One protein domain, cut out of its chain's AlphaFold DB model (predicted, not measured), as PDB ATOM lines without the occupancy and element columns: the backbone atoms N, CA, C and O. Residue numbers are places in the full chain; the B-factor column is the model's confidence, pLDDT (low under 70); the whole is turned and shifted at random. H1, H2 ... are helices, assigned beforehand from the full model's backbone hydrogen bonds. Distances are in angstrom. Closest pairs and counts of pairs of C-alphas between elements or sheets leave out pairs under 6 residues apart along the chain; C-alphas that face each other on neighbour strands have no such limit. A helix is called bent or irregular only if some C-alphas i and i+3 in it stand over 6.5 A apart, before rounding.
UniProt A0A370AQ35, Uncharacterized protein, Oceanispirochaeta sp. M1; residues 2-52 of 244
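AT A GLANCE: This is residues 2 to 52 of the 244 residues of an uncharacterized protein of Oceanispirochaeta sp. M1 (UniProt A0A370AQ35). The main feature is a small helical hairpin, H2 and H3 lying side by side and running opposite ways, with a one-turn helix, H1, off on the H3 side and apart from H2. Unnamed chain makes up the rest: a lead-in at residues 2 to 7, a link from H1 to H2 at residues 12 to 21, a tight turn from H2 to H3 at residues 31 to 35, and a tail at residues 44 to 52, with the two ends of the printed part far from each other. The printed part has 51 residues with three named helices, in the order H1, H2, H3, and no named strand; the class is all helix, though the helices hold just 21 of the 51 residues. The whole is compact, with a radius of gyration of the C-alphas of 10.7 A, and the C-alphas span 31 by 30 by 18 A along their three main axes.

HOW THE PARTS SIT: H1, residues 8 to 11, and H3, residues 36 to 43, only just touch, with 3 pairs of C-alphas within 8 A. Their closest C-alphas are those of Tyr 9 and Ala 38, 7.0 A apart, and their centres are 11.0 A apart. H1 and H2, residues 22 to 30, are apart. H2 and H3 touch, with 13 pairs of C-alphas within 8 A, and the closest are those of Ala 25 and Phe 39, 4.8 A apart. Their centres are 8.2 A apart, and they run opposite ways at a shallow tilt of 8 degrees. A tight link of 5 residues joins them, and the two form a helical hairpin. In H2 and H3 every O i to N i+4 pair is within hydrogen-bond range; H1 is too short for such a pair, and its one O i to N i+3 pair is within range.

IN THESE COORDINATES: H1 runs from Ser 8, whose C-alpha is at (0.633, -34.032, -0.217), to His 11, and is 5.2 A long from first to last C-alpha. H2, the longest helix with 9 residues, runs from Pro 22, C-alpha at (13.409, -25.722, 10.358), to Arg 30, and is 12.3 A long. H3 has 8 residues, from Ile 36 to Ser 43, and is 10.7 A long; its last C-alpha is at (15.150, -30.309, 9.040). No helix is bent or irregular.

THE WHOLE: The two C-alphas farthest apart are those of Ser 2 and Lys 52, the first and last printed residues, at 31.3 A. The printed part has no cut. The link from H1 to H2, with 10 residues between them, is short, and neither link is long. The mean pLDDT of the printed part is 70.2, and 25 residues, namely 2 to 17 and 44 to 52, are under 70. The mean pLDDT is 66 for H1, 86 for H2 and 79 for H3.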
ATOM      1  N   SER A   2     -10.855 -40.520   5.342       37.62
ATOM      2  CA  SER A   2      -9.946 -40.743   4.215       37.62
ATOM      3  C   SER A   2      -8.510 -40.504   4.683       37.62
ATOM      4  O   SER A   2      -8.253 -39.467   5.294       37.62
ATOM      5  N   ARG A   3      -7.597 -41.457   4.449       40.50
ATOM      6  CA  ARG A   3      -6.153 -41.237   4.619       40.50
ATOM      7  C   ARG A   3      -5.748 -40.170   3.603       40.50
ATOM      8  O   ARG A   3      -5.476 -40.493   2.451       40.50
ATOM      9  N   GLN A   4      -5.792 -38.899   3.999       56.06
ATOM     10  CA  GLN A   4      -5.126 -37.846   3.246       56.06
ATOM     11  C   GLN A   4      -3.643 -38.192   3.224       56.06
ATOM     12  O   GLN A   4      -3.058 -38.485   4.262       56.06
ATOM     13  N   ASP A   5      -3.081 -38.228   2.023       61.44
ATOM     14  CA  ASP A   5      -1.676 -38.515   1.805       61.44
ATOM     15  C   ASP A   5      -0.830 -37.491   2.576       61.44
ATOM     16  O   ASP A   5      -0.828 -36.295   2.253       61.44
ATOM     17  N   SER A   6      -0.163 -37.953   3.636       58.09
ATOM     18  CA  SER A   6       0.639 -37.136   4.552       58.09
ATOM     19  C   SER A   6       1.737 -36.348   3.828       58.09
ATOM     20  O   SER A   6       2.170 -35.300   4.298       58.09
ATOM     21  N   TYR A   7       2.139 -36.794   2.632       64.62
ATOM     22  CA  TYR A   7       3.157 -36.145   1.803       64.62
ATOM     23  C   TYR A   7       2.594 -35.186   0.748       64.62
ATOM     24  O   TYR A   7       3.355 -34.566   0.002       64.62
ATOM     25  N   SER A   8       1.275 -34.977   0.709       66.94
ATOM     26  CA  SER A   8       0.633 -34.032  -0.217       66.94
ATOM     27  C   SER A   8       1.169 -32.597  -0.104       66.94
ATOM     28  O   SER A   8       1.161 -31.869  -1.098       66.94
ATOM     29  N   TYR A   9       1.699 -32.204   1.062       68.44
ATOM     30  CA  TYR A   9       2.419 -30.940   1.248       68.44
ATOM     31  C   TYR A   9       3.613 -30.802   0.296       68.44
ATOM     32  O   TYR A   9       3.768 -29.760  -0.338       68.44
ATOM     33  N   ILE A  10       4.415 -31.861   0.144       66.69
ATOM     34  CA  ILE A  10       5.617 -31.861  -0.699       66.69
ATOM     35  C   ILE A  10       5.229 -31.671  -2.172       66.69
ATOM     36  O   ILE A  10       5.846 -30.890  -2.892       66.69
ATOM     37  N   HIS A  11       4.142 -32.306  -2.608       62.28
ATOM     38  CA  HIS A  11       3.628 -32.158  -3.971       62.28
ATOM     39  C   HIS A  11       3.009 -30.775  -4.247       62.28
ATOM     40  O   HIS A  11       2.927 -30.353  -5.399       62.28
ATOM     41  N   LYS A  12       2.601 -30.047  -3.201       65.56
ATOM     42  CA  LYS A  12       1.929 -28.740  -3.282       65.56
ATOM     43  C   LYS A  12       2.790 -27.569  -2.806       65.56
ATOM     44  O   LYS A  12       2.254 -26.480  -2.595       65.56
ATOM     45  N   LEU A  13       4.109 -27.755  -2.678       65.25
ATOM     46  CA  LEU A  13       5.053 -26.740  -2.181       65.25
ATOM     47  C   LEU A  13       4.921 -25.377  -2.880       65.25
ATOM     48  O   LEU A  13       5.072 -24.353  -2.231       65.25
ATOM     49  N   HIS A  14       4.587 -25.360  -4.170       56.81
ATOM     50  CA  HIS A  14       4.408 -24.144  -4.971       56.81
ATOM     51  C   HIS A  14       3.131 -23.346  -4.634       56.81
ATOM     52  O   HIS A  14       3.026 -22.178  -4.991       56.81
ATOM     53  N   THR A  15       2.163 -23.952  -3.938       58.47
ATOM     54  CA  THR A  15       0.878 -23.320  -3.567       58.47
ATOM     55  C   THR A  15       0.743 -23.013  -2.079       58.47
ATOM     56  O   THR A  15      -0.199 -22.334  -1.673       58.47
ATOM     57  N   LEU A  16       1.651 -23.531  -1.253       63.62
ATOM     58  CA  LEU A  16       1.566 -23.452   0.200       63.62
ATOM     59  C   LEU A  16       2.682 -22.580   0.766       63.62
ATOM     60  O   LEU A  16       3.731 -22.383   0.161       63.62
ATOM     61  N   PHE A  17       2.452 -22.065   1.970       65.00
ATOM     62  CA  PHE A  17       3.449 -21.307   2.712       65.00
ATOM     63  C   PHE A  17       4.732 -22.139   2.918       65.00
ATOM     64  O   PHE A  17       4.688 -23.247   3.466       65.00
ATOM     65  N   ILE A  18       5.883 -21.598   2.493       72.31
ATOM     66  CA  ILE A  18       7.196 -22.247   2.620       72.31
ATOM     67  C   ILE A  18       7.994 -21.572   3.751       72.31
ATOM     68  O   ILE A  18       8.528 -20.476   3.561       72.31
ATOM     69  N   PRO A  19       8.135 -22.211   4.925       74.12
ATOM     70  CA  PRO A  19       8.936 -21.672   6.016       74.12
ATOM     71  C   PRO A  19      10.427 -21.625   5.641       74.12
ATOM     72  O   PRO A  19      10.974 -22.547   5.028       74.12
ATOM     73  N   ARG A  20      11.106 -20.536   6.025       72.81
ATOM     74  CA  ARG A  20      12.523 -20.304   5.685       72.81
ATOM     75  C   ARG A  20      13.501 -21.138   6.517       72.81
ATOM     76  O   ARG A  20      14.592 -21.417   6.038       72.81
ATOM     77  N   THR A  21      13.122 -21.555   7.726       78.12
ATOM     78  CA  THR A  21      13.990 -22.316   8.642       78.12
ATOM     79  C   THR A  21      13.269 -23.539   9.218       78.12
ATOM     80  O   THR A  21      12.038 -23.520   9.327       78.12
ATOM     81  N   PRO A  22      14.002 -24.586   9.650       81.94
ATOM     82  CA  PRO A  22      13.409 -25.722  10.358       81.94
ATOM     83  C   PRO A  22      12.655 -25.287  11.621       81.94
ATOM     84  O   PRO A  22      11.568 -25.777  11.897       81.94
ATOM     85  N   SER A  23      13.182 -24.303  12.355       84.62
ATOM     86  CA  SER A  23      12.524 -23.765  13.552       84.62
ATOM     87  C   SER A  23      11.163 -23.129  13.230       84.62
ATOM     88  O   SER A  23      10.169 -23.420  13.893       84.62
ATOM     89  N   ALA A  24      11.080 -22.339  12.152       84.25
ATOM     90  CA  ALA A  24       9.816 -21.765  11.691       84.25
ATOM     91  C   ALA A  24       8.835 -22.841  11.194       84.25
ATOM     92  O   ALA A  24       7.637 -22.746  11.452       84.25
ATOM     93  N   ALA A  25       9.335 -23.885  10.524       85.12
ATOM     94  CA  ALA A  25       8.518 -25.016  10.089       85.12
ATOM     95  C   ALA A  25       7.923 -25.784  11.281       85.12
ATOM     96  O   ALA A  25       6.747 -26.132  11.260       85.12
ATOM     97  N   LEU A  26       8.703 -25.979  12.350       86.38
ATOM     98  CA  LEU A  26       8.231 -26.615  13.580       86.38
ATOM     99  C   LEU A  26       7.176 -25.770  14.299       86.38
ATOM    100  O   LEU A  26       6.191 -26.312  14.793       86.38
ATOM    101  N   GLN A  27       7.368 -24.450  14.367       88.12
ATOM    102  CA  GLN A  27       6.385 -23.545  14.970       88.12
ATOM    103  C   GLN A  27       5.070 -23.536  14.186       88.12
ATOM    104  O   GLN A  27       4.007 -23.624  14.791       88.12
ATOM    105  N   ALA A  28       5.138 -23.500  12.852       85.56
ATOM    106  CA  ALA A  28       3.961 -23.579  11.993       85.56
ATOM    107  C   ALA A  28       3.232 -24.926  12.130       85.56
ATOM    108  O   ALA A  28       2.004 -24.948  12.157       85.56
ATOM    109  N   ALA A  29       3.976 -26.027  12.275       87.12
ATOM    110  CA  ALA A  29       3.393 -27.342  12.523       87.12
ATOM    111  C   ALA A  29       2.713 -27.438  13.896       87.12
ATOM    112  O   ALA A  29       1.622 -27.976  14.010       87.12
ATOM    113  N   ARG A  30       3.313 -26.854  14.940       89.00
ATOM    114  CA  ARG A  30       2.698 -26.778  16.279       89.00
ATOM    115  C   ARG A  30       1.439 -25.915  16.328       89.00
ATOM    116  O   ARG A  30       0.637 -26.085  17.237       89.00
ATOM    117  N   ALA A  31       1.306 -24.972  15.403       89.38
ATOM    118  CA  ALA A  31       0.143 -24.104  15.275       89.38
ATOM    119  C   ALA A  31      -0.928 -24.672  14.322       89.38
ATOM    120  O   ALA A  31      -1.841 -23.937  13.959       89.38
ATOM    121  N   ASP A  32      -0.792 -25.929  13.875       84.75
ATOM    122  CA  ASP A  32      -1.665 -26.590  12.889       84.75
ATOM    123  C   ASP A  32      -1.799 -25.831  11.548       84.75
ATOM    124  O   ASP A  32      -2.738 -26.041  10.781       84.75
ATOM    125  N   ILE A  33      -0.838 -24.955  11.227       84.75
ATOM    126  CA  ILE A  33      -0.792 -24.213   9.954       84.75
ATOM    127  C   ILE A  33      -0.216 -25.101   8.846       84.75
ATOM    128  O   ILE A  33      -0.612 -24.997   7.685       84.75
ATOM    129  N   LEU A  34       0.745 -25.960   9.197       83.50
ATOM    130  CA  LEU A  34       1.418 -26.884   8.287       83.50
ATOM    131  C   LEU A  34       1.459 -28.299   8.881       83.50
ATOM    132  O   LEU A  34       1.471 -28.449  10.098       83.50
ATOM    133  N   PRO A  35       1.537 -29.345   8.048       84.62
ATOM    134  CA  PRO A  35       1.736 -30.703   8.541       84.62
ATOM    135  C   PRO A  35       3.172 -30.903   9.065       84.62
ATOM    136  O   PRO A  35       4.104 -30.207   8.647       84.62
ATOM    137  N   ILE A  36       3.376 -31.861   9.977       84.06
ATOM    138  CA  ILE A  36       4.684 -32.122  10.614       84.06
ATOM    139  C   ILE A  36       5.760 -32.532   9.594       84.06
ATOM    140  O   ILE A  36       6.948 -32.267   9.775       84.06
ATOM    141  N   GLU A  37       5.337 -33.090   8.464       82.00
ATOM    142  CA  GLU A  37       6.154 -33.434   7.308       82.00
ATOM    143  C   GLU A  37       6.867 -32.206   6.718       82.00
ATOM    144  O   GLU A  37       7.967 -32.349   6.193       82.00
ATOM    145  N   ALA A  38       6.321 -30.990   6.868       78.56
ATOM    146  CA  ALA A  38       6.997 -29.751   6.474       78.56
ATOM    147  C   ALA A  38       8.250 -29.478   7.322       78.56
ATOM    148  O   ALA A  38       9.265 -28.992   6.814       78.56
ATOM    149  N   PHE A  39       8.198 -29.813   8.616       83.62
ATOM    150  CA  PHE A  39       9.353 -29.733   9.505       83.62
ATOM    151  C   PHE A  39      10.380 -30.812   9.172       83.62
ATOM    152  O   PHE A  39      11.563 -30.495   9.068       83.62
ATOM    153  N   ILE A  40       9.945 -32.056   8.945       77.75
ATOM    154  CA  ILE A  40      10.833 -33.154   8.528       77.75
ATOM    155  C   ILE A  40      11.559 -32.761   7.234       77.75
ATOM    156  O   ILE A  40      12.783 -32.719   7.211       77.75
ATOM    157  N   TYR A  41      10.808 -32.327   6.219       73.56
ATOM    158  CA  TYR A  41      11.320 -31.861   4.931       73.56
ATOM    159  C   TYR A  41      12.363 -30.738   5.054       73.56
ATOM    160  O   TYR A  41      13.340 -30.724   4.314       73.56
ATOM    161  N   LYS A  42      12.179 -29.785   5.980       76.81
ATOM    162  CA  LYS A  42      13.136 -28.685   6.192       76.81
ATOM    163  C   LYS A  42      14.317 -29.046   7.086       76.81
ATOM    164  O   LYS A  42      15.372 -28.438   6.940       76.81
ATOM    165  N   SER A  43      14.132 -29.951   8.042       74.25
ATOM    166  CA  SER A  43      15.150 -30.309   9.040       74.25
ATOM    167  C   SER A  43      16.147 -31.335   8.516       74.25
ATOM    168  O   SER A  43      17.320 -31.281   8.883       74.25
ATOM    169  N   THR A  44      15.725 -32.226   7.621       63.75
ATOM    170  CA  THR A  44      16.649 -33.093   6.898       63.75
ATOM    171  C   THR A  44      17.248 -32.302   5.740       63.75
ATOM    172  O   THR A  44      16.527 -31.945   4.814       63.75
ATOM    173  N   ALA A  45      18.563 -32.057   5.746       52.69
ATOM    174  CA  ALA A  45      19.317 -31.475   4.621       52.69
ATOM    175  C   ALA A  45      19.377 -32.400   3.382       52.69
ATOM    176  O   ALA A  45      20.312 -32.356   2.587       52.69
ATOM    177  N   LEU A  46      18.390 -33.278   3.233       54.34
ATOM    178  CA  LEU A  46      18.171 -34.057   2.038       54.34
ATOM    179  C   LEU A  46      17.509 -33.108   1.046       54.34
ATOM    180  O   LEU A  46      16.342 -32.745   1.209       54.34
ATOM    181  N   ASN A  47      18.262 -32.688   0.027       54.06
ATOM    182  CA  ASN A  47      17.635 -32.155  -1.174       54.06
ATOM    183  C   ASN A  47      16.547 -33.160  -1.575       54.06
ATOM    184  O   ASN A  47      16.840 -34.357  -1.652       54.06
ATOM    185  N   PRO A  48      15.289 -32.724  -1.732       54.16
ATOM    186  CA  PRO A  48      14.199 -33.651  -1.969       54.16
ATOM    187  C   PRO A  48      14.547 -34.492  -3.187       54.16
ATOM    188  O   PRO A  48      14.996 -33.936  -4.183       54.16
ATOM    189  N   ILE A  49      14.252 -35.790  -3.153       51.41
ATOM    190  CA  ILE A  49      14.328 -36.676  -4.332       51.41
ATOM    191  C   ILE A  49      13.593 -36.052  -5.542       51.41
ATOM    192  O   ILE A  49      13.901 -36.332  -6.694       51.41
ATOM    193  N   LEU A  50      12.635 -35.161  -5.267       50.03
ATOM    194  CA  LEU A  50      11.819 -34.432  -6.232       50.03
ATOM    195  C   LEU A  50      12.465 -33.154  -6.800       50.03
ATOM    196  O   LEU A  50      11.974 -32.643  -7.804       50.03
ATOM    197  N   LYS A  51      13.525 -32.606  -6.188       56.81
ATOM    198  CA  LYS A  51      14.240 -31.428  -6.703       56.81
ATOM    199  C   LYS A  51      15.507 -31.908  -7.404       56.81
ATOM    200  O   LYS A  51      16.386 -32.479  -6.765       56.81
ATOM    201  N   LYS A  52      15.607 -31.676  -8.714       59.34
ATOM    202  CA  LYS A  52      16.803 -32.058  -9.473       59.34
ATOM    203  C   LYS A  52      18.033 -31.328  -8.910       59.34
ATOM    204  O   LYS A  52      17.968 -30.109  -8.732       59.34
TER     205      LYS A  52